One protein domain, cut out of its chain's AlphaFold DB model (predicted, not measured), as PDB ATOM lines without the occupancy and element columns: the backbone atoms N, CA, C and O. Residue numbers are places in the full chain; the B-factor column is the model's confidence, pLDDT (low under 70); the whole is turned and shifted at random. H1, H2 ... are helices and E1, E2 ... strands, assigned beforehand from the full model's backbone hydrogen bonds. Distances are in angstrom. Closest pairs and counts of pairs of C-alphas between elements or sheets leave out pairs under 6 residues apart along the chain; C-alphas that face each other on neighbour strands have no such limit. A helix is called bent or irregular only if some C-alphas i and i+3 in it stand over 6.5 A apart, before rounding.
ATOM      1  N   PHE A 105       9.818  86.113  -8.397       95.06
ATOM      2  CA  PHE A 105       9.300  85.393  -9.548       95.06
ATOM      3  C   PHE A 105      10.437  84.996 -10.493       95.06
ATOM      4  O   PHE A 105      11.483  85.647 -10.514       95.06
ATOM      5  N   SER A 106      10.244  83.900 -11.220       95.31
ATOM      6  CA  SER A 106      11.174  83.347 -12.204       95.31
ATOM      7  C   SER A 106      10.389  82.810 -13.404       95.31
ATOM      8  O   SER A 106       9.392  82.114 -13.194       95.31
ATOM      9  N   PRO A 107      10.837  83.044 -14.649       96.31
ATOM     10  CA  PRO A 107      10.118  82.569 -15.833       96.31
ATOM     11  C   PRO A 107      10.220  81.047 -15.994       96.31
ATOM     12  O   PRO A 107       9.333  80.390 -16.544       96.31
ATOM     13  N   VAL A 108      11.272  80.441 -15.453       94.50
ATOM     14  CA  VAL A 108      11.516  78.994 -15.508       94.50
ATOM     15  C   VAL A 108      11.525  78.383 -14.117       94.50
ATOM     16  O   VAL A 108      11.620  79.100 -13.113       94.50
ATOM     17  N   SER A 109      11.425  77.057 -14.082       92.19
ATOM     18  CA  SER A 109      11.425  76.290 -12.844       92.19
ATOM     19  C   SER A 109      12.731  76.499 -12.067       92.19
ATOM     20  O   SER A 109      13.760  76.866 -12.654       92.19
ATOM     21  N   PRO A 110      12.731  76.291 -10.740       87.56
ATOM     22  CA  PRO A 110      13.953  76.397  -9.955       87.56
ATOM     23  C   PRO A 110      15.044  75.423 -10.408       87.56
ATOM     24  O   PRO A 110      16.219  75.755 -10.279       87.56
ATOM     25  N   GLU A 111      14.683  74.260 -10.948       88.19
ATOM     26  CA  GLU A 111      15.626  73.298 -11.515       88.19
ATOM     27  C   GLU A 111      16.352  73.921 -12.707       88.19
ATOM     28  O   GLU A 111      17.577  73.964 -12.716       88.19
ATOM     29  N   VAL A 112      15.632  74.502 -13.668       90.25
ATOM     30  CA  VAL A 112      16.252  75.167 -14.828       90.25
ATOM     31  C   VAL A 112      17.079  76.383 -14.394       90.25
ATOM     32  O   VAL A 112      18.226  76.545 -14.819       90.25
ATOM     33  N   ALA A 113      16.548  77.208 -13.486       88.88
ATOM     34  CA  ALA A 113      17.212  78.424 -13.009       88.88
ATOM     35  C   ALA A 113      18.544  78.165 -12.274       88.88
ATOM     36  O   ALA A 113      19.368  79.074 -12.162       88.88
ATOM     37  N   GLN A 114      18.772  76.948 -11.765       85.75
ATOM     38  CA  GLN A 114      20.044  76.554 -11.144       85.75
ATOM     39  C   GLN A 114      21.148  76.252 -12.163       85.75
ATOM     40  O   GLN A 114      22.327  76.372 -11.828       85.75
ATOM     41  N   HIS A 115      20.786  75.867 -13.388       83.62
ATOM     42  CA  HIS A 115      21.737  75.395 -14.397       83.62
ATOM     43  C   HIS A 115      22.133  76.478 -15.400       83.62
ATOM     44  O   HIS A 115      23.257  76.467 -15.901       83.62
ATOM     45  N   VAL A 116      21.237  77.428 -15.682       85.56
ATOM     46  CA  VAL A 116      21.451  78.443 -16.717       85.56
ATOM     47  C   VAL A 116      20.990  79.822 -16.267       85.56
ATOM     48  O   VAL A 116      20.030  79.985 -15.512       85.56
ATOM     49  N   ARG A 117      21.674  80.855 -16.768       86.00
ATOM     50  CA  ARG A 117      21.202  82.226 -16.619       86.00
ATOM     51  C   ARG A 117      20.085  82.485 -17.621       86.00
ATOM     52  O   ARG A 117      20.322  82.574 -18.818       86.00
ATOM     53  N   VAL A 118      18.891  82.669 -17.092       85.62
ATOM     54  CA  VAL A 118      17.676  82.948 -17.853       85.62
ATOM     55  C   VAL A 118      17.409  84.457 -17.894       85.62
ATOM     56  O   VAL A 118      17.663  85.147 -16.897       85.62
ATOM     57  N   PRO A 119      16.906  84.999 -19.018       88.69
ATOM     58  CA  PRO A 119      16.308  86.330 -19.064       88.69
ATOM     59  C   PRO A 119      15.212  86.504 -18.005       88.69
ATOM     60  O   PRO A 119      14.660  85.525 -17.516       88.69
ATOM     61  N   ALA A 120      14.879  87.751 -17.666       89.06
ATOM     62  CA  ALA A 120      13.832  88.030 -16.679       89.06
ATOM     63  C   ALA A 120      12.450  87.535 -17.138       89.06
ATOM     64  O   ALA A 120      11.695  87.026 -16.322       89.06
ATOM     65  N   ALA A 121      12.162  87.618 -18.437       94.69
ATOM     66  CA  ALA A 121      10.956  87.090 -19.063       94.69
ATOM     67  C   ALA A 121      11.327  86.300 -20.319       94.69
ATOM     68  O   ALA A 121      12.326  86.609 -20.976       94.69
ATOM     69  N   LEU A 122      10.507  85.312 -20.665       94.94
ATOM     70  CA  LEU A 122      10.667  84.498 -21.869       94.94
ATOM     71  C   LEU A 122       9.413  84.569 -22.733       94.94
ATOM     72  O   LEU A 122       8.301  84.685 -22.226       94.94
ATOM     73  N   ASP A 123       9.599  84.456 -24.042       95.38
ATOM     74  CA  ASP A 123       8.512  84.320 -25.002       95.38
ATOM     75  C   ASP A 123       8.715  83.032 -25.801       95.38
ATOM     76  O   ASP A 123       9.546  82.990 -26.705       95.38
ATOM     77  N   LEU A 124       7.976  81.976 -25.444       94.44
ATOM     78  CA  LEU A 124       8.018  80.691 -26.154       94.44
ATOM     79  C   LEU A 124       7.058  80.648 -27.348       94.44
ATOM     80  O   LEU A 124       6.974  79.636 -28.037       94.44
ATOM     81  N   THR A 125       6.341  81.743 -27.613       93.50
ATOM     82  CA  THR A 125       5.593  81.924 -28.865       93.50
ATOM     83  C   THR A 125       6.489  82.476 -29.981       93.50
ATOM     84  O   THR A 125       6.110  82.444 -31.154       93.50
ATOM     85  N   ALA A 126       7.682  82.956 -29.613       89.69
ATOM     86  CA  ALA A 126       8.765  83.359 -30.496       89.69
ATOM     87  C   ALA A 126       9.856  82.268 -30.588       89.69
ATOM     88  O   ALA A 126       9.696  81.150 -30.102       89.69
ATOM     89  N   GLU A 127      10.969  82.582 -31.252       87.50
ATOM     90  CA  GLU A 127      12.134  81.694 -31.318       87.50
ATOM     91  C   GLU A 127      12.817  81.586 -29.944       87.50
ATOM     92  O   GLU A 127      13.073  82.598 -29.285       87.50
ATOM     93  N   ILE A 128      13.118  80.355 -29.514       86.19
ATOM     94  CA  ILE A 128      13.792  80.090 -28.238       86.19
ATOM     95  C   ILE A 128      15.233  80.630 -28.307       86.19
ATOM     96  O   ILE A 128      15.934  80.344 -29.281       86.19
ATOM     97  N   PRO A 129      15.713  81.374 -27.289       85.38
ATOM     98  CA  PRO A 129      17.103  81.821 -27.234       85.38
ATOM     99  C   PRO A 129      18.088  80.654 -27.361       85.38
ATOM    100  O   PRO A 129      17.897  79.608 -26.742       85.38
ATOM    101  N   ALA A 130      19.170  80.844 -28.119       86.19
ATOM    102  CA  ALA A 130      20.152  79.790 -28.390       86.19
ATOM    103  C   ALA A 130      20.764  79.202 -27.106       86.19
ATOM    104  O   ALA A 130      21.086  78.020 -27.056       86.19
ATOM    105  N   GLU A 131      20.881  80.009 -26.051       84.50
ATOM    106  CA  GLU A 131      21.390  79.606 -24.738       84.50
ATOM    107  C   GLU A 131      20.470  78.624 -23.998       84.50
ATOM    108  O   GLU A 131      20.897  78.001 -23.029       84.50
ATOM    109  N   LEU A 132      19.213  78.506 -24.431       87.38
ATOM    110  CA  LEU A 132      18.196  77.632 -23.851       87.38
ATOM    111  C   LEU A 132      17.767  76.510 -24.803       87.38
ATOM    112  O   LEU A 132      16.901  75.719 -24.441       87.38
ATOM    113  N   ALA A 133      18.353  76.428 -26.002       86.50
ATOM    114  CA  ALA A 133      17.961  75.456 -27.020       86.50
ATOM    115  C   ALA A 133      18.105  74.005 -26.530       86.50
ATOM    116  O   ALA A 133      17.225  73.184 -26.770       86.50
ATOM    117  N   ASP A 134      19.168  73.716 -25.774       88.38
ATOM    118  CA  ASP A 134      19.417  72.388 -25.198       88.38
ATOM    119  C   ASP A 134      18.466  72.036 -24.039       88.38
ATOM    120  O   ASP A 134      18.472  70.897 -23.587       88.38
ATOM    121  N   LEU A 135      17.675  73.001 -23.552       88.00
ATOM    122  CA  LEU A 135      16.740  72.844 -22.430       88.00
ATOM    123  C   LEU A 135      15.272  72.902 -22.874       88.00
ATOM    124  O   LEU A 135      14.377  73.120 -22.059       88.00
ATOM    125  N   GLN A 136      15.005  72.804 -24.179       85.69
ATOM    126  CA  GLN A 136      13.665  73.008 -24.728       85.69
ATOM    127  C   GLN A 136      12.619  72.061 -24.115       85.69
ATOM    128  O   GLN A 136      11.479  72.480 -23.917       85.69
ATOM    129  N   GLU A 137      12.998  70.820 -23.800       86.38
ATOM    130  CA  GLU A 137      12.105  69.824 -23.190       86.38
ATOM    131  C   GLU A 137      11.837  70.106 -21.700       86.38
ATOM    132  O   GLU A 137      10.827  69.668 -21.161       86.38
ATOM    133  N   GLU A 138      12.702  70.874 -21.036       90.19
ATOM    134  CA  GLU A 138      12.583  71.271 -19.632       90.19
ATOM    135  C   GLU A 138      11.894  72.634 -19.440       90.19
ATOM    136  O   GLU A 138      11.523  72.997 -18.321       90.19
ATOM    137  N   LEU A 139      11.728  73.422 -20.511       91.75
ATOM    138  CA  LEU A 139      11.098  74.748 -20.449       91.75
ATOM    139  C   LEU A 139       9.570  74.698 -20.332       91.75
ATOM    140  O   LEU A 139       8.980  75.680 -19.859       91.75
ATOM    141  N   VAL A 140       8.947  73.606 -20.780       93.06
ATOM    142  CA  VAL A 140       7.502  73.340 -20.726       93.06
ATOM    143  C   VAL A 140       7.253  71.870 -20.413       93.06
ATOM    144  O   VAL A 140       8.031  71.013 -20.815       93.06
ATOM    145  N   ASP A 141       6.160  71.570 -19.721       93.56
ATOM    146  CA  ASP A 141       5.748  70.195 -19.426       93.56
ATOM    147  C   ASP A 141       4.279  69.929 -19.796       93.56
ATOM    148  O   ASP A 141       3.569  70.792 -20.315       93.56
ATOM    149  N   LEU A 142       3.806  68.705 -19.541       94.56
ATOM    150  CA  LEU A 142       2.418  68.319 -19.810       94.56
ATOM    151  C   LEU A 142       1.407  69.216 -19.078       94.56
ATOM    152  O   LEU A 142       0.354  69.524 -19.628       94.56
ATOM    153  N   THR A 143       1.728  69.657 -17.862       95.94
ATOM    154  CA  THR A 143       0.857  70.540 -17.084       95.94
ATOM    155  C   THR A 143       0.721  71.911 -17.755       95.94
ATOM    156  O   THR A 143      -0.381  72.453 -17.810       95.94
ATOM    157  N   ASP A 144       1.799  72.449 -18.337       97.12
ATOM    158  CA  ASP A 144       1.730  73.671 -19.150       97.12
ATOM    159  C   ASP A 144       0.837  73.498 -20.381       97.12
ATOM    160  O   ASP A 144       0.043  74.388 -20.684       97.12
ATOM    161  N   HIS A 145       0.937  72.358 -21.069       96.50
ATOM    162  CA  HIS A 145       0.102  72.072 -22.235       96.50
ATOM    163  C   HIS A 145      -1.385  72.019 -21.883       96.50
ATOM    164  O   HIS A 145      -2.174  72.664 -22.561       96.50
ATOM    165  N   LEU A 146      -1.760  71.342 -20.795       96.12
ATOM    166  CA  LEU A 146      -3.163  71.228 -20.383       96.12
ATOM    167  C   LEU A 146      -3.782  72.580 -20.016       96.12
ATOM    168  O   LEU A 146      -4.903  72.873 -20.420       96.12
ATOM    169  N   VAL A 147      -3.044  73.440 -19.307       97.31
ATOM    170  CA  VAL A 147      -3.531  74.794 -18.994       97.31
ATOM    171  C   VAL A 147      -3.653  75.648 -20.256       97.31
ATOM    172  O   VAL A 147      -4.610  76.413 -20.388       97.31
ATOM    173  N   VAL A 148      -2.696  75.540 -21.183       98.19
ATOM    174  CA  VAL A 148      -2.767  76.251 -22.464       98.19
ATOM    175  C   VAL A 148      -3.965  75.781 -23.279       98.19
ATOM    176  O   VAL A 148      -4.707  76.628 -23.771       98.19
ATOM    177  N   ASP A 149      -4.174  74.474 -23.399       97.06
ATOM    178  CA  ASP A 149      -5.291  73.900 -24.145       97.06
ATOM    179  C   ASP A 149      -6.624  74.363 -23.538       97.06
ATOM    180  O   ASP A 149      -7.399  75.017 -24.233       97.06
ATOM    181  N   ALA A 150      -6.823  74.183 -22.226       96.00
ATOM    182  CA  ALA A 150      -8.050  74.591 -21.536       96.00
ATOM    183  C   ALA A 150      -8.367  76.085 -21.716       96.00
ATOM    184  O   ALA A 150      -9.479  76.465 -22.067       96.00
ATOM    185  N   LEU A 151      -7.383  76.968 -21.530       97.94
ATOM    186  CA  LEU A 151      -7.635  78.410 -21.577       97.94
ATOM    187  C   LEU A 151      -7.683  78.980 -23.001       97.94
ATOM    188  O   LEU A 151      -8.359  79.986 -23.229       97.94
ATOM    189  N   SER A 152      -6.953  78.399 -23.958       97.44
ATOM    190  CA  SER A 152      -6.854  78.940 -25.322       97.44
ATOM    191  C   SER A 152      -8.064  78.632 -26.205       97.44
ATOM    192  O   SER A 152      -8.282  79.343 -27.191       97.44
ATOM    193  N   GLU A 153      -8.874  77.633 -25.845       94.69
ATOM    194  CA  GLU A 153     -10.135  77.316 -26.527       94.69
ATOM    195  C   GLU A 153     -11.199  78.412 -26.346       94.69
ATOM    196  O   GLU A 153     -12.079  78.593 -27.196       94.69
ATOM    197  N   HIS A 154     -11.083  79.220 -25.290       95.50
ATOM    198  CA  HIS A 154     -11.975  80.348 -25.047       95.50
ATOM    199  C   HIS A 154     -11.653  81.515 -25.976       95.50
ATOM    200  O   HIS A 154     -10.597  82.144 -25.890       95.50
ATOM    201  N   ALA A 155     -12.616  81.891 -26.826       92.12
ATOM    202  CA  ALA A 155     -12.449  82.953 -27.827       92.12
ATOM    203  C   ALA A 155     -12.006  84.308 -27.236       92.12
ATOM    204  O   ALA A 155     -11.386  85.122 -27.927       92.12
ATOM    205  N   GLY A 156     -12.323  84.555 -25.964       96.25
ATOM    206  CA  GLY A 156     -11.951  85.758 -25.229       96.25
ATOM    207  C   GLY A 156     -10.535  85.760 -24.644       96.25
ATOM    208  O   GLY A 156     -10.086  86.816 -24.206       96.25
ATOM    209  N   THR A 157      -9.807  84.642 -24.648       98.31
ATOM    210  CA  THR A 157      -8.434  84.576 -24.127       98.31
ATOM    211  C   THR A 157      -7.458  85.233 -25.096       98.31
ATOM    212  O   THR A 157      -7.474  84.992 -26.305       98.31
ATOM    213  N   ARG A 158      -6.594  86.106 -24.575       98.25
ATOM    214  CA  ARG A 158      -5.634  86.894 -25.363       98.25
ATOM    215  C   ARG A 158      -4.215  86.360 -25.248       98.25
ATOM    216  O   ARG A 158      -3.504  86.313 -26.252       98.25
ATOM    217  N   ALA A 159      -3.804  85.978 -24.045       98.50
ATOM    218  CA  ALA A 159      -2.476  85.444 -23.779       98.50
ATOM    219  C   ALA A 159      -2.439  84.677 -22.455       98.50
ATOM    220  O   ALA A 159      -3.211  84.971 -21.540       98.50
ATOM    221  N   ILE A 160      -1.533  83.701 -22.379       98.81
ATOM    222  CA  ILE A 160      -1.336  82.809 -21.237       98.81
ATOM    223  C   ILE A 160       0.154  82.789 -20.903       98.81
ATOM    224  O   ILE A 160       1.003  82.556 -21.769       98.81
ATOM    225  N   TRP A 161       0.462  83.012 -19.632       98.81
ATOM    226  CA  TRP A 161       1.811  83.009 -19.090       98.81
ATOM    227  C   TRP A 161       1.932  82.031 -17.933       98.81
ATOM    228  O   TRP A 161       0.963  81.758 -17.226       98.81
ATOM    229  N   ARG A 162       3.166  81.606 -17.672       98.56
ATOM    230  CA  ARG A 162       3.557  80.892 -16.458       98.56
ATOM    231  C   ARG A 162       4.745  81.583 -15.810       98.56
ATOM    232  O   ARG A 162       5.732  81.892 -16.470       98.56
ATOM    233  N   THR A 163       4.691  81.744 -14.498       98.19
ATOM    234  CA  THR A 163       5.842  82.102 -13.669       98.19
ATOM    235  C   THR A 163       5.969  81.124 -12.509       98.19
ATOM    236  O   THR A 163       5.001  80.520 -12.060       98.19
ATOM    237  N   TRP A 164       7.174  81.010 -11.974       96.25
ATOM    238  CA  TRP A 164       7.455  80.338 -10.718       96.25
ATOM    239  C   TRP A 164       7.625  81.384  -9.630       96.25
ATOM    240  O   TRP A 164       8.412  82.313  -9.774       96.25
ATOM    241  N   ARG A 165       6.885  81.249  -8.539       94.44
ATOM    242  CA  ARG A 165       6.868  82.156  -7.400       94.44
ATOM    243  C   ARG A 165       7.575  81.514  -6.218       94.44
ATOM    244  O   ARG A 165       7.191  80.441  -5.773       94.44
ATOM    245  N   SER A 166       8.535  82.213  -5.633       89.62
ATOM    246  CA  SER A 166       9.036  81.918  -4.289       89.62
ATOM    247  C   SER A 166       8.537  82.986  -3.319       89.62
ATOM    248  O   SER A 166       8.545  84.180  -3.630       89.62
ATOM    249  N   GLY A 167       8.042  82.553  -2.163       74.25
ATOM    250  CA  GLY A 167       7.501  83.448  -1.146       74.25
ATOM    251  C   GLY A 167       8.472  83.740  -0.005       74.25
ATOM    252  O   GLY A 167       9.479  83.046   0.156       74.25
ATOM    253  N   PRO A 168       8.183  84.769   0.805       64.50
ATOM    254  CA  PRO A 168       8.799  84.918   2.116       64.50
ATOM    255  C   PRO A 168       8.315  83.797   3.057       64.50
ATOM    256  O   PRO A 168       7.132  83.469   3.062       64.50
ATOM    257  N   GLU A 169       9.212  83.254   3.891       54.53
ATOM    258  CA  GLU A 169       8.959  82.091   4.772       54.53
ATOM    259  C   GLU A 169       7.680  82.199   5.626       54.53
ATOM    260  O   GLU A 169       7.070  81.187   5.943       54.53
ATOM    261  N   ARG A 170       7.225  83.417   5.956       56.25
ATOM    262  CA  ARG A 170       6.060  83.684   6.822       56.25
ATOM    263  C   ARG A 170       4.709  83.205   6.263       56.25
ATOM    264  O   ARG A 170       3.771  83.062   7.035       56.25
ATOM    265  N   LEU A 171       4.590  83.032   4.945       56.50
ATOM    266  CA  LEU A 171       3.373  82.524   4.288       56.50
ATOM    267  C   LEU A 171       3.557  81.104   3.738       56.50
ATOM    268  O   LEU A 171       2.620  80.542   3.176       56.50
ATOM    269  N   ALA A 172       4.759  80.534   3.864       55.53
ATOM    270  CA  ALA A 172       5.012  79.169   3.447       55.53
ATOM    271  C   ALA A 172       4.380  78.221   4.471       55.53
ATOM    272  O   ALA A 172       4.672  78.303   5.664       55.53
ATOM    273  N   ASN A 173       3.513  77.326   4.006       52.75
ATOM    274  CA  ASN A 173       3.074  76.205   4.823       52.75
ATOM    275  C   ASN A 173       4.308  75.335   5.132       52.75
ATOM    276  O   ASN A 173       5.158  75.168   4.256       52.75
ATOM    277  N   GLU A 174       4.458  74.797   6.347       49.34
ATOM    278  CA  GLU A 174       5.673  74.041   6.712       49.34
ATOM    279  C   GLU A 174       5.890  72.813   5.805       49.34
ATOM    280  O   GLU A 174       7.036  72.462   5.509       49.34
ATOM    281  N   ASP A 175       4.788  72.252   5.293       49.12
ATOM    282  CA  ASP A 175       4.733  71.137   4.338       49.12
ATOM    283  C   ASP A 175       5.016  71.555   2.882       49.12
ATOM    284  O   ASP A 175       5.231  70.717   2.008       49.12
ATOM    285  N   VAL A 176       5.059  72.861   2.613       51.59
ATOM    286  CA  VAL A 176       5.264  73.457   1.294       51.59
ATOM    287  C   VAL A 176       6.469  74.393   1.344       51.59
ATOM    288  O   VAL A 176       6.375  75.622   1.333       51.59
ATOM    289  N   LYS A 177       7.657  73.797   1.379       54.25
ATOM    290  CA  LYS A 177       8.904  74.519   1.117       54.25
ATOM    291  C   LYS A 177       9.215  74.405  -0.365       54.25
ATOM    292  O   LYS A 177       9.699  73.371  -0.811       54.25
ATOM    293  N   GLY A 178       8.947  75.449  -1.142       72.81
ATOM    294  CA  GLY A 178       9.265  75.391  -2.563       72.81
ATOM    295  C   GLY A 178       8.790  76.573  -3.382       72.81
ATOM    296  O   GLY A 178       8.080  77.462  -2.913       72.81
ATOM    297  N   TRP A 179       9.219  76.563  -4.638       86.88
ATOM    298  CA  TRP A 179       8.663  77.427  -5.663       86.88
ATOM    299  C   TRP A 179       7.272  76.922  -6.042       86.88
ATOM    300  O   TRP A 179       7.044  75.718  -6.132       86.88
ATOM    301  N   ARG A 180       6.343  77.848  -6.258       91.69
ATOM    302  CA  ARG A 180       4.988  77.582  -6.731       91.69
ATOM    303  C   ARG A 180       4.850  77.970  -8.180       91.69
ATOM    304  O   ARG A 180       5.274  79.061  -8.555       91.69
ATOM    305  N   ARG A 181       4.233  77.113  -8.978       95.38
ATOM    306  CA  ARG A 181       3.839  77.482 -10.328       95.38
ATOM    307  C   ARG A 181       2.616  78.393 -10.255       95.38
ATOM    308  O   ARG A 181       1.703  78.141  -9.479       95.38
ATOM    309  N   VAL A 182       2.629  79.472 -11.028       97.94
ATOM    310  CA  VAL A 182       1.530  80.434 -11.135       97.94
ATOM    311  C   VAL A 182       1.260  80.674 -12.609       97.94
ATOM    312  O   VAL A 182       2.166  81.071 -13.348       97.94
ATOM    313  N   TYR A 183       0.018  80.471 -13.028       98.75
ATOM    314  CA  TYR A 183      -0.439  80.824 -14.366       98.75
ATOM    315  C   TYR A 183      -1.129  82.178 -14.346       98.75
ATOM    316  O   TYR A 183      -1.866  82.493 -13.415       98.75
ATOM    317  N   LEU A 184      -0.896  82.975 -15.383       98.81
ATOM    318  CA  LEU A 184      -1.622  84.214 -15.621       98.81
ATOM    319  C   LEU A 184      -2.301  84.132 -16.981       98.81
ATOM    320  O   LEU A 184      -1.676  83.690 -17.943       98.81
ATOM    321  N   ALA A 185      -3.533  84.616 -17.083       98.69
ATOM    322  CA  ALA A 185      -4.234  84.727 -18.357       98.69
ATOM    323  C   ALA A 185      -4.880  86.104 -18.507       98.69
ATOM    324  O   ALA A 185      -5.559  86.588 -17.605       98.69
ATOM    325  N   GLU A 186      -4.661  86.733 -19.658       98.75
ATOM    326  CA  GLU A 186      -5.332  87.977 -20.038       98.75
ATOM    327  C   GLU A 186      -6.539  87.632 -20.906       98.75
ATOM    328  O   GLU A 186      -6.396  86.931 -21.913       98.75
ATOM    329  N   VAL A 187      -7.710  88.160 -20.555       98.50
ATOM    330  CA  VAL A 187      -8.966  87.929 -21.284       98.50
ATOM    331  C   VAL A 187      -9.623  89.240 -21.721       98.50
ATOM    332  O   VAL A 187      -9.381  90.302 -21.151       98.50
ATOM    333  N   GLU A 188     -10.446  89.207 -22.761       97.69
ATOM    334  CA  GLU A 188     -11.250  90.361 -23.185       97.69
ATOM    335  C   GLU A 188     -12.256  90.786 -22.099       97.69
ATOM    336  O   GLU A 188     -12.721  89.939 -21.328       97.69
ATOM    337  N   PRO A 189     -12.656  92.071 -22.034       94.69
ATOM    338  CA  PRO A 189     -13.747  92.496 -21.163       94.69
ATOM    339  C   PRO A 189     -15.031  91.717 -21.484       94.69
ATOM    340  O   PRO A 189     -15.342  91.483 -22.650       94.69
ATOM    341  N   GLY A 190     -15.782  91.327 -20.454       91.56
ATOM    342  CA  GLY A 190     -17.011  90.536 -20.612       91.56
ATOM    343  C   GLY A 190     -16.809  89.016 -20.569       91.56
ATOM    344  O   GLY A 190     -17.786  88.284 -20.491       91.56
ATOM    345  N   VAL A 191     -15.564  88.530 -20.554       95.38
ATOM    346  CA  VAL A 191     -15.266  87.108 -20.306       95.38
ATOM    347  C   VAL A 191     -15.451  86.784 -18.823       95.38
ATOM    348  O   VAL A 191     -15.036  87.568 -17.965       95.38
ATOM    349  N   LEU A 192     -16.033  85.624 -18.514       95.94
ATOM    350  CA  LEU A 192     -16.259  85.127 -17.153       95.94
ATOM    351  C   LEU A 192     -14.939  84.655 -16.522       95.94
ATOM    352  O   LEU A 192     -14.653  83.468 -16.421       95.94
ATOM    353  N   ALA A 193     -14.092  85.606 -16.123       97.38
ATOM    354  CA  ALA A 193     -12.727  85.330 -15.670       97.38
ATOM    355  C   ALA A 193     -12.652  84.345 -14.485       97.38
ATOM    356  O   ALA A 193     -11.690  83.582 -14.384       97.38
ATOM    357  N   TRP A 194     -13.655  84.337 -13.604       97.31
ATOM    358  CA  TRP A 194     -13.736  83.390 -12.489       97.31
ATOM    359  C   TRP A 194     -13.987  81.950 -12.953       97.31
ATOM    360  O   TRP A 194     -13.391  81.038 -12.390       97.31
ATOM    361  N   GLU A 195     -14.776  81.730 -14.007       96.44
ATOM    362  CA  GLU A 195     -14.976  80.388 -14.569       96.44
ATOM    363  C   GLU A 195     -13.691  79.838 -15.176       96.44
ATOM    364  O   GLU A 195     -13.266  78.743 -14.822       96.44
ATOM    365  N   LEU A 196     -13.018  80.632 -16.016       97.88
ATOM    366  CA  LEU A 196     -11.740  80.241 -16.619       97.88
ATOM    367  C   LEU A 196     -10.676  79.974 -15.541       97.88
ATOM    368  O   LEU A 196      -9.806  79.121 -15.707       97.88
ATOM    369  N   THR A 197     -10.750  80.693 -14.415       98.44
ATOM    370  CA  THR A 197      -9.889  80.431 -13.255       98.44
ATOM    371  C   THR A 197     -10.152  79.035 -12.690       98.44
ATOM    372  O   THR A 197      -9.203  78.275 -12.513       98.44
ATOM    373  N   LEU A 198     -11.417  78.679 -12.439       97.88
ATOM    374  CA  LEU A 198     -11.794  77.361 -11.920       97.88
ATOM    375  C   LEU A 198     -11.462  76.233 -12.901       97.88
ATOM    376  O   LEU A 198     -10.969  75.188 -12.479       97.88
ATOM    377  N   GLU A 199     -11.693  76.434 -14.194       97.31
ATOM    378  CA  GLU A 199     -11.384  75.449 -15.231       97.31
ATOM    379  C   GLU A 199      -9.897  75.080 -15.217       97.31
ATOM    380  O   GLU A 199      -9.540  73.916 -15.028       97.31
ATOM    381  N   ALA A 200      -9.008  76.073 -15.271       98.00
ATOM    382  CA  ALA A 200      -7.571  75.821 -15.194       98.00
ATOM    383  C   ALA A 200      -7.133  75.268 -13.825       98.00
ATOM    384  O   ALA A 200      -6.239  74.421 -13.764       98.00
ATOM    385  N   GLN A 201      -7.752  75.693 -12.715       98.00
ATOM    386  CA  GLN A 201      -7.492  75.087 -11.400       98.00
ATOM    387  C   GLN A 201      -7.899  73.610 -11.359       98.00
ATOM    388  O   GLN A 201      -7.220  72.800 -10.722       98.00
ATOM    389  N   THR A 202      -8.973  73.248 -12.057       97.06
ATOM    390  CA  THR A 202      -9.462  71.871 -12.148       97.06
ATOM    391  C   THR A 202      -8.469  70.996 -12.909       97.06
ATOM    392  O   THR A 202      -8.096  69.938 -12.401       97.06
ATOM    393  N   GLU A 203      -7.963  71.460 -14.055       96.50
ATOM    394  CA  GLU A 203      -6.911  70.766 -14.818       96.50
ATOM    395  C   GLU A 203      -5.635  70.562 -13.989       96.50
ATOM    396  O   GLU A 203      -5.091  69.459 -13.896       96.50
ATOM    397  N   LEU A 204      -5.188  71.606 -13.289       96.25
ATOM    398  CA  LEU A 204      -4.003  71.531 -12.435       96.25
ATOM    399  C   LEU A 204      -4.178  70.555 -11.267       96.25
ATOM    400  O   LEU A 204      -3.262  69.795 -10.948       96.25
ATOM    401  N   THR A 205      -5.361  70.531 -10.656       95.56
ATOM    402  CA  THR A 205      -5.676  69.587  -9.576       95.56
ATOM    403  C   THR A 205      -5.648  68.140 -10.076       95.56
ATOM    404  O   THR A 205      -5.124  67.263  -9.386       95.56
ATOM    405  N   GLN A 206      -6.144  67.873 -11.291       94.00
ATOM    406  CA  GLN A 206      -6.058  66.543 -11.912       94.00
ATOM    407  C   GLN A 206      -4.603  66.108 -12.152       94.00
ATOM    408  O   GLN A 206      -4.286  64.922 -12.051       94.00
ATOM    409  N   MET A 207      -3.702  67.071 -12.362       93.62
ATOM    410  CA  MET A 207      -2.252  66.872 -12.455       93.62
ATOM    411  C   MET A 207      -1.530  66.839 -11.100       93.62
ATOM    412  O   MET A 207      -0.302  66.853 -11.052       93.62
ATOM    413  N   SER A 208      -2.272  66.721  -9.992       90.50
ATOM    414  CA  SER A 208      -1.747  66.672  -8.619       90.50
ATOM    415  C   SER A 208      -1.041  67.954  -8.149       90.50
ATOM    416  O   SER A 208      -0.274  67.910  -7.182       90.50
ATOM    417  N   GLU A 209      -1.315  69.102  -8.776       90.44
ATOM    418  CA  GLU A 209      -0.880  70.396  -8.247       90.44
ATOM    419  C   GLU A 209      -1.724  70.739  -7.007       90.44
ATOM    420  O   GLU A 209      -2.955  70.779  -7.054       90.44
ATOM    421  N   SER A 210      -1.058  70.976  -5.876       89.75
ATOM    422  CA  SER A 210      -1.719  71.403  -4.634       89.75
ATOM    423  C   SER A 210      -1.931  72.913  -4.634       89.75
ATOM    424  O   SER A 210      -0.991  73.657  -4.914       89.75
ATOM    425  N   ASP A 211      -3.139  73.353  -4.278       92.06
ATOM    426  CA  ASP A 211      -3.532  74.766  -4.235       92.06
ATOM    427  C   ASP A 211      -3.158  75.524  -5.529       92.06
ATOM    428  O   ASP A 211      -2.354  76.465  -5.489       92.06
ATOM    429  N   PRO A 212      -3.675  75.109  -6.703       95.56
ATOM    430  CA  PRO A 212      -3.267  75.661  -7.991       95.56
ATOM    431  C   PRO A 212      -3.484  77.173  -8.086       95.56
ATOM    432  O   PRO A 212      -4.582  77.696  -7.876       95.56
ATOM    433  N   GLN A 213      -2.418  77.885  -8.458       96.88
ATOM    434  CA  GLN A 213      -2.414  79.341  -8.570       96.88
ATOM    435  C   GLN A 213      -2.670  79.766 -10.021       96.88
ATOM    436  O   GLN A 213      -1.768  79.735 -10.861       96.88
ATOM    437  N   VAL A 214      -3.905  80.179 -10.303       98.44
ATOM    438  CA  VAL A 214      -4.338  80.689 -11.611       98.44
ATOM    439  C   VAL A 214      -4.882  82.105 -11.456       98.44
ATOM    440  O   VAL A 214      -5.749  82.366 -10.624       98.44
ATOM    441  N   GLU A 215      -4.362  83.020 -12.267       98.44
ATOM    442  CA  GLU A 215      -4.630  84.452 -12.206       98.44
ATOM    443  C   GLU A 215      -5.200  84.951 -13.543       98.44
ATOM    444  O   GLU A 215      -4.461  85.397 -14.426       98.44
ATOM    445  N   VAL A 216      -6.522  84.880 -13.710       98.69
ATOM    446  CA  VAL A 216      -7.201  85.386 -14.914       98.69
ATOM    447  C   VAL A 216      -7.614  86.840 -14.697       98.69
ATOM    448  O   VAL A 216      -8.287  87.144 -13.717       98.69
ATOM    449  N   TYR A 217      -7.241  87.752 -15.590       98.56
ATOM    450  CA  TYR A 217      -7.561  89.179 -15.472       98.56
ATOM    451  C   TYR A 217      -8.066  89.761 -16.791       98.56
ATOM    452  O   TYR A 217      -7.667  89.334 -17.877       98.56
ATOM    453  N   TRP A 218      -8.935  90.769 -16.703       98.06
ATOM    454  CA  TRP A 218      -9.431  91.464 -17.886       98.06
ATOM    455  C   TRP A 218      -8.370  92.399 -18.465       98.06
ATOM    456  O   TRP A 218      -7.677  93.133 -17.757       98.06
ATOM    457  N   SER A 219      -8.268  92.397 -19.787       94.88
ATOM    458  CA  SER A 219      -7.467  93.354 -20.540       94.88
ATOM    459  C   SER A 219      -7.929  94.782 -20.246       94.88
ATOM    460  O   SER A 219      -9.089  95.026 -19.922       94.88
ATOM    461  N   SER A 220      -7.000  95.735 -20.354       86.38
ATOM    462  CA  SER A 220      -7.156  97.157 -19.996       86.38
ATOM    463  C   SER A 220      -7.276  97.491 -18.503       86.38
ATOM    464  O   SER A 220      -7.207  98.671 -18.159       86.38
ATOM    465  N   GLU A 221      -7.361  96.499 -17.613       92.00
ATOM    466  CA  GLU A 221      -7.301  96.750 -16.173       92.00
ATOM    467  C   GLU A 221      -5.862  96.931 -15.679       92.00
ATOM    468  O   GLU A 221      -4.905  96.333 -16.186       92.00
ATOM    469  N   GLU A 222      -5.698  97.775 -14.660       92.25
ATOM    470  CA  GLU A 222      -4.417  97.907 -13.986       92.25
ATOM    471  C   GLU A 222      -4.152  96.674 -13.115       92.25
ATOM    472  O   GLU A 222      -4.900  96.363 -12.191       92.25
ATOM    473  N   LEU A 223      -3.038  95.992 -13.387       95.12
ATOM    474  CA  LEU A 223      -2.633  94.831 -12.605       95.12
ATOM    475  C   LEU A 223      -2.187  95.225 -11.187       95.12
ATOM    476  O   LEU A 223      -1.335  96.124 -11.047       95.12
ATOM    477  N   PRO A 224      -2.644  94.491 -10.148       95.12
ATOM    478  CA  PRO A 224      -2.072  94.588  -8.812       95.12
ATOM    479  C   PRO A 224      -0.544  94.387  -8.837       95.12
ATOM    480  O   PRO A 224      -0.026  93.680  -9.710       95.12
ATOM    481  N   PRO A 225       0.211  94.957  -7.876       95.50
ATOM    482  CA  PRO A 225       1.670  94.830  -7.830       95.50
ATOM    483  C   PRO A 225       2.178  93.382  -7.895       95.50
ATOM    484  O   PRO A 225       3.201  93.130  -8.527       95.50
ATOM    485  N   TYR A 226       1.454  92.436  -7.283       96.50
ATOM    486  CA  TYR A 226       1.745  91.003  -7.374       96.50
ATOM    487  C   TYR A 226       1.723  90.508  -8.827       96.50
ATOM    488  O   TYR A 226       2.725  89.987  -9.307       96.50
ATOM    489  N   HIS A 227       0.618  90.727  -9.543       97.75
ATOM    490  CA  HIS A 227       0.421  90.279 -10.926       97.75
ATOM    491  C   HIS A 227       1.357  90.966 -11.903       97.75
ATOM    492  O   HIS A 227       1.829  90.338 -12.844       97.75
ATOM    493  N   ARG A 228       1.655  92.248 -11.678       97.31
ATOM    494  CA  ARG A 228       2.616  92.988 -12.497       97.31
ATOM    495  C   ARG A 228       4.011  92.380 -12.389       97.31
ATOM    496  O   ARG A 228       4.591  92.049 -13.415       97.31
ATOM    497  N   ALA A 229       4.494  92.165 -11.162       97.06
ATOM    498  CA  ALA A 229       5.788  91.530 -10.919       97.06
ATOM    499  C   ALA A 229       5.829  90.086 -11.446       97.06
ATOM    500  O   ALA A 229       6.821  89.678 -12.043       97.06
ATOM    501  N   ALA A 230       4.739  89.335 -11.269       97.75
ATOM    502  CA  ALA A 230       4.589  87.988 -11.806       97.75
ATOM    503  C   ALA A 230       4.684  87.979 -13.339       97.75
ATOM    504  O   ALA A 230       5.468  87.218 -13.894       97.75
ATOM    505  N   ARG A 231       3.950  88.863 -14.027       97.88
ATOM    506  CA  ARG A 231       3.943  88.962 -15.494       97.88
ATOM    507  C   ARG A 231       5.280  89.434 -16.064       97.88
ATOM    508  O   ARG A 231       5.704  88.939 -17.102       97.88
ATOM    509  N   GLU A 232       5.943  90.383 -15.402       97.50
ATOM    510  CA  GLU A 232       7.276  90.877 -15.788       97.50
ATOM    511  C   GLU A 232       8.369  89.807 -15.669       97.50
ATOM    512  O   GLU A 232       9.414  89.939 -16.306       97.50
ATOM    513  N   ALA A 233       8.123  88.760 -14.880       97.31
ATOM    514  CA  ALA A 233       9.041  87.656 -14.643       97.31
ATOM    515  C   ALA A 233       8.504  86.304 -15.151       97.31
ATOM    516  O   ALA A 233       8.862  85.254 -14.618       97.31
ATOM    517  N   ALA A 234       7.614  86.323 -16.146       98.19
ATOM    518  CA  ALA A 234       6.945  85.131 -16.653       98.19
ATOM    519  C   ALA A 234       7.480  84.664 -18.011       98.19
ATOM    520  O   ALA A 234       8.118  85.401 -18.767       98.19
ATOM    521  N   THR A 235       7.137  83.427 -18.341       98.19
ATOM    522  CA  THR A 235       7.212  82.868 -19.683       98.19
ATOM    523  C   THR A 235       5.853  82.992 -20.363       98.19
ATOM    524  O   THR A 235       4.865  82.482 -19.839       98.19
ATOM    525  N   LEU A 236       5.788  83.648 -21.524       98.38
ATOM    526  CA  LEU A 236       4.618  83.628 -22.405       98.38
ATOM    527  C   LEU A 236       4.549  82.261 -23.098       98.38
ATOM    528  O   LEU A 236       5.460  81.903 -23.845       98.38
ATOM    529  N   LEU A 237       3.482  81.510 -22.822       98.12
ATOM    530  CA  LEU A 237       3.257  80.155 -23.340       98.12
ATOM    531  C   LEU A 237       2.376  80.159 -24.586       98.12
ATOM    532  O   LEU A 237       2.571  79.365 -25.501       98.12
ATOM    533  N   TRP A 238       1.401  81.063 -24.624       98.50
ATOM    534  CA  TRP A 238       0.453  81.159 -25.722       98.50
ATOM    535  C   TRP A 238      -0.045  82.588 -25.882       98.50
ATOM    536  O   TRP A 238      -0.221  83.317 -24.906       98.50
ATOM    537  N   LYS A 239      -0.315  82.980 -27.127       97.75
ATOM    538  CA  LYS A 239      -0.912  84.266 -27.474       97.75
ATOM    539  C   LYS A 239      -1.825  84.107 -28.683       97.75
ATOM    540  O   LYS A 239      -1.438  83.491 -29.680       97.75
ATOM    541  N   ARG A 240      -3.004  84.728 -28.624       95.12
ATOM    542  CA  ARG A 240      -3.931  84.801 -29.756       95.12
ATOM    543  C   ARG A 240      -3.281  85.576 -30.905       95.12
ATOM    544  O   ARG A 240      -2.748  86.669 -30.692       95.12
TER     545      ARG A 240
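AT A GLANCE: This is residues 105 to 240 of the 241 residues of an uncharacterized protein of Nonomuraea dietziae (UniProt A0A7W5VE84). A twisted four-stranded sheet is covered by H3 and H4 side by side on one face and crossed by the short H5 on the other. H1 and H2 sit with long loops to one side, where short pairings tie residues 105 to 106 to E1 and 122 to 123 to E4; residues 170 to 175 stick out. The 136 printed residues, with five named helices and four named strands in the order H1 H2 H3 E1 E2 H4 E3 H5 E4, are mixed in class and compact, with a radius of gyration of the C-alphas of 14.6 A and spans of 42 by 39 by 30 A. The sheet, E3 E2 E1 E4, is mixed.

IN THESE COORDINATES: H1, residues 110 to 115, begins at C-alpha 110 (13.953, 76.397, -9.955). H2 is residues 130 to 135 and H3 142 to 152. E1, 157 to 166, spans 26.6 A, E2, 180 to 187, 22.7 A, and H4, 193 to 206, 20.3 A. E3 is 213 to 218, H5 225 to 232; E4, 235 to 239, ends at C-alpha 239 (-0.912, 84.266, -27.474).

HOW THE PARTS SIT: E1 and E2 form an antiparallel hairpin, N 161 to O 184 2.8 A; E4 is antiparallel to E1, N 160 to O 238 2.9 A; E3 is parallel to E2, N 185 to O 215 2.9 A. E2, H4, E3 is a strand-helix-strand unit, parallel neighbours with a helix between, and E3, H5, E4 a split one, with E2 and E1 between its strands; both crossovers are right-handed. H3 and H4 touch, closest at C-alphas Val 147 and Ala 200, 5.6 A. H5 is on the opposite face, across the strands, 87 degrees to E2 on the local plane. H2 is irregular, C-alphas 131 and 134 being 7.5 A apart. O i to N i+4 pairs are all within hydrogen-bond range in H3, H4 and H5, 1 of 2 in H1 and 0 of 2 in H2, where 2 of 3 O i to N i+3 pairs are.

THE WHOLE: C-alphas His 115 and Gly 190, the two farthest apart, are 42.1 A apart. The printed part has no cut; the links H1 to H2 and E1 to E2 are long. Residues 168 to 177 are under pLDDT 70.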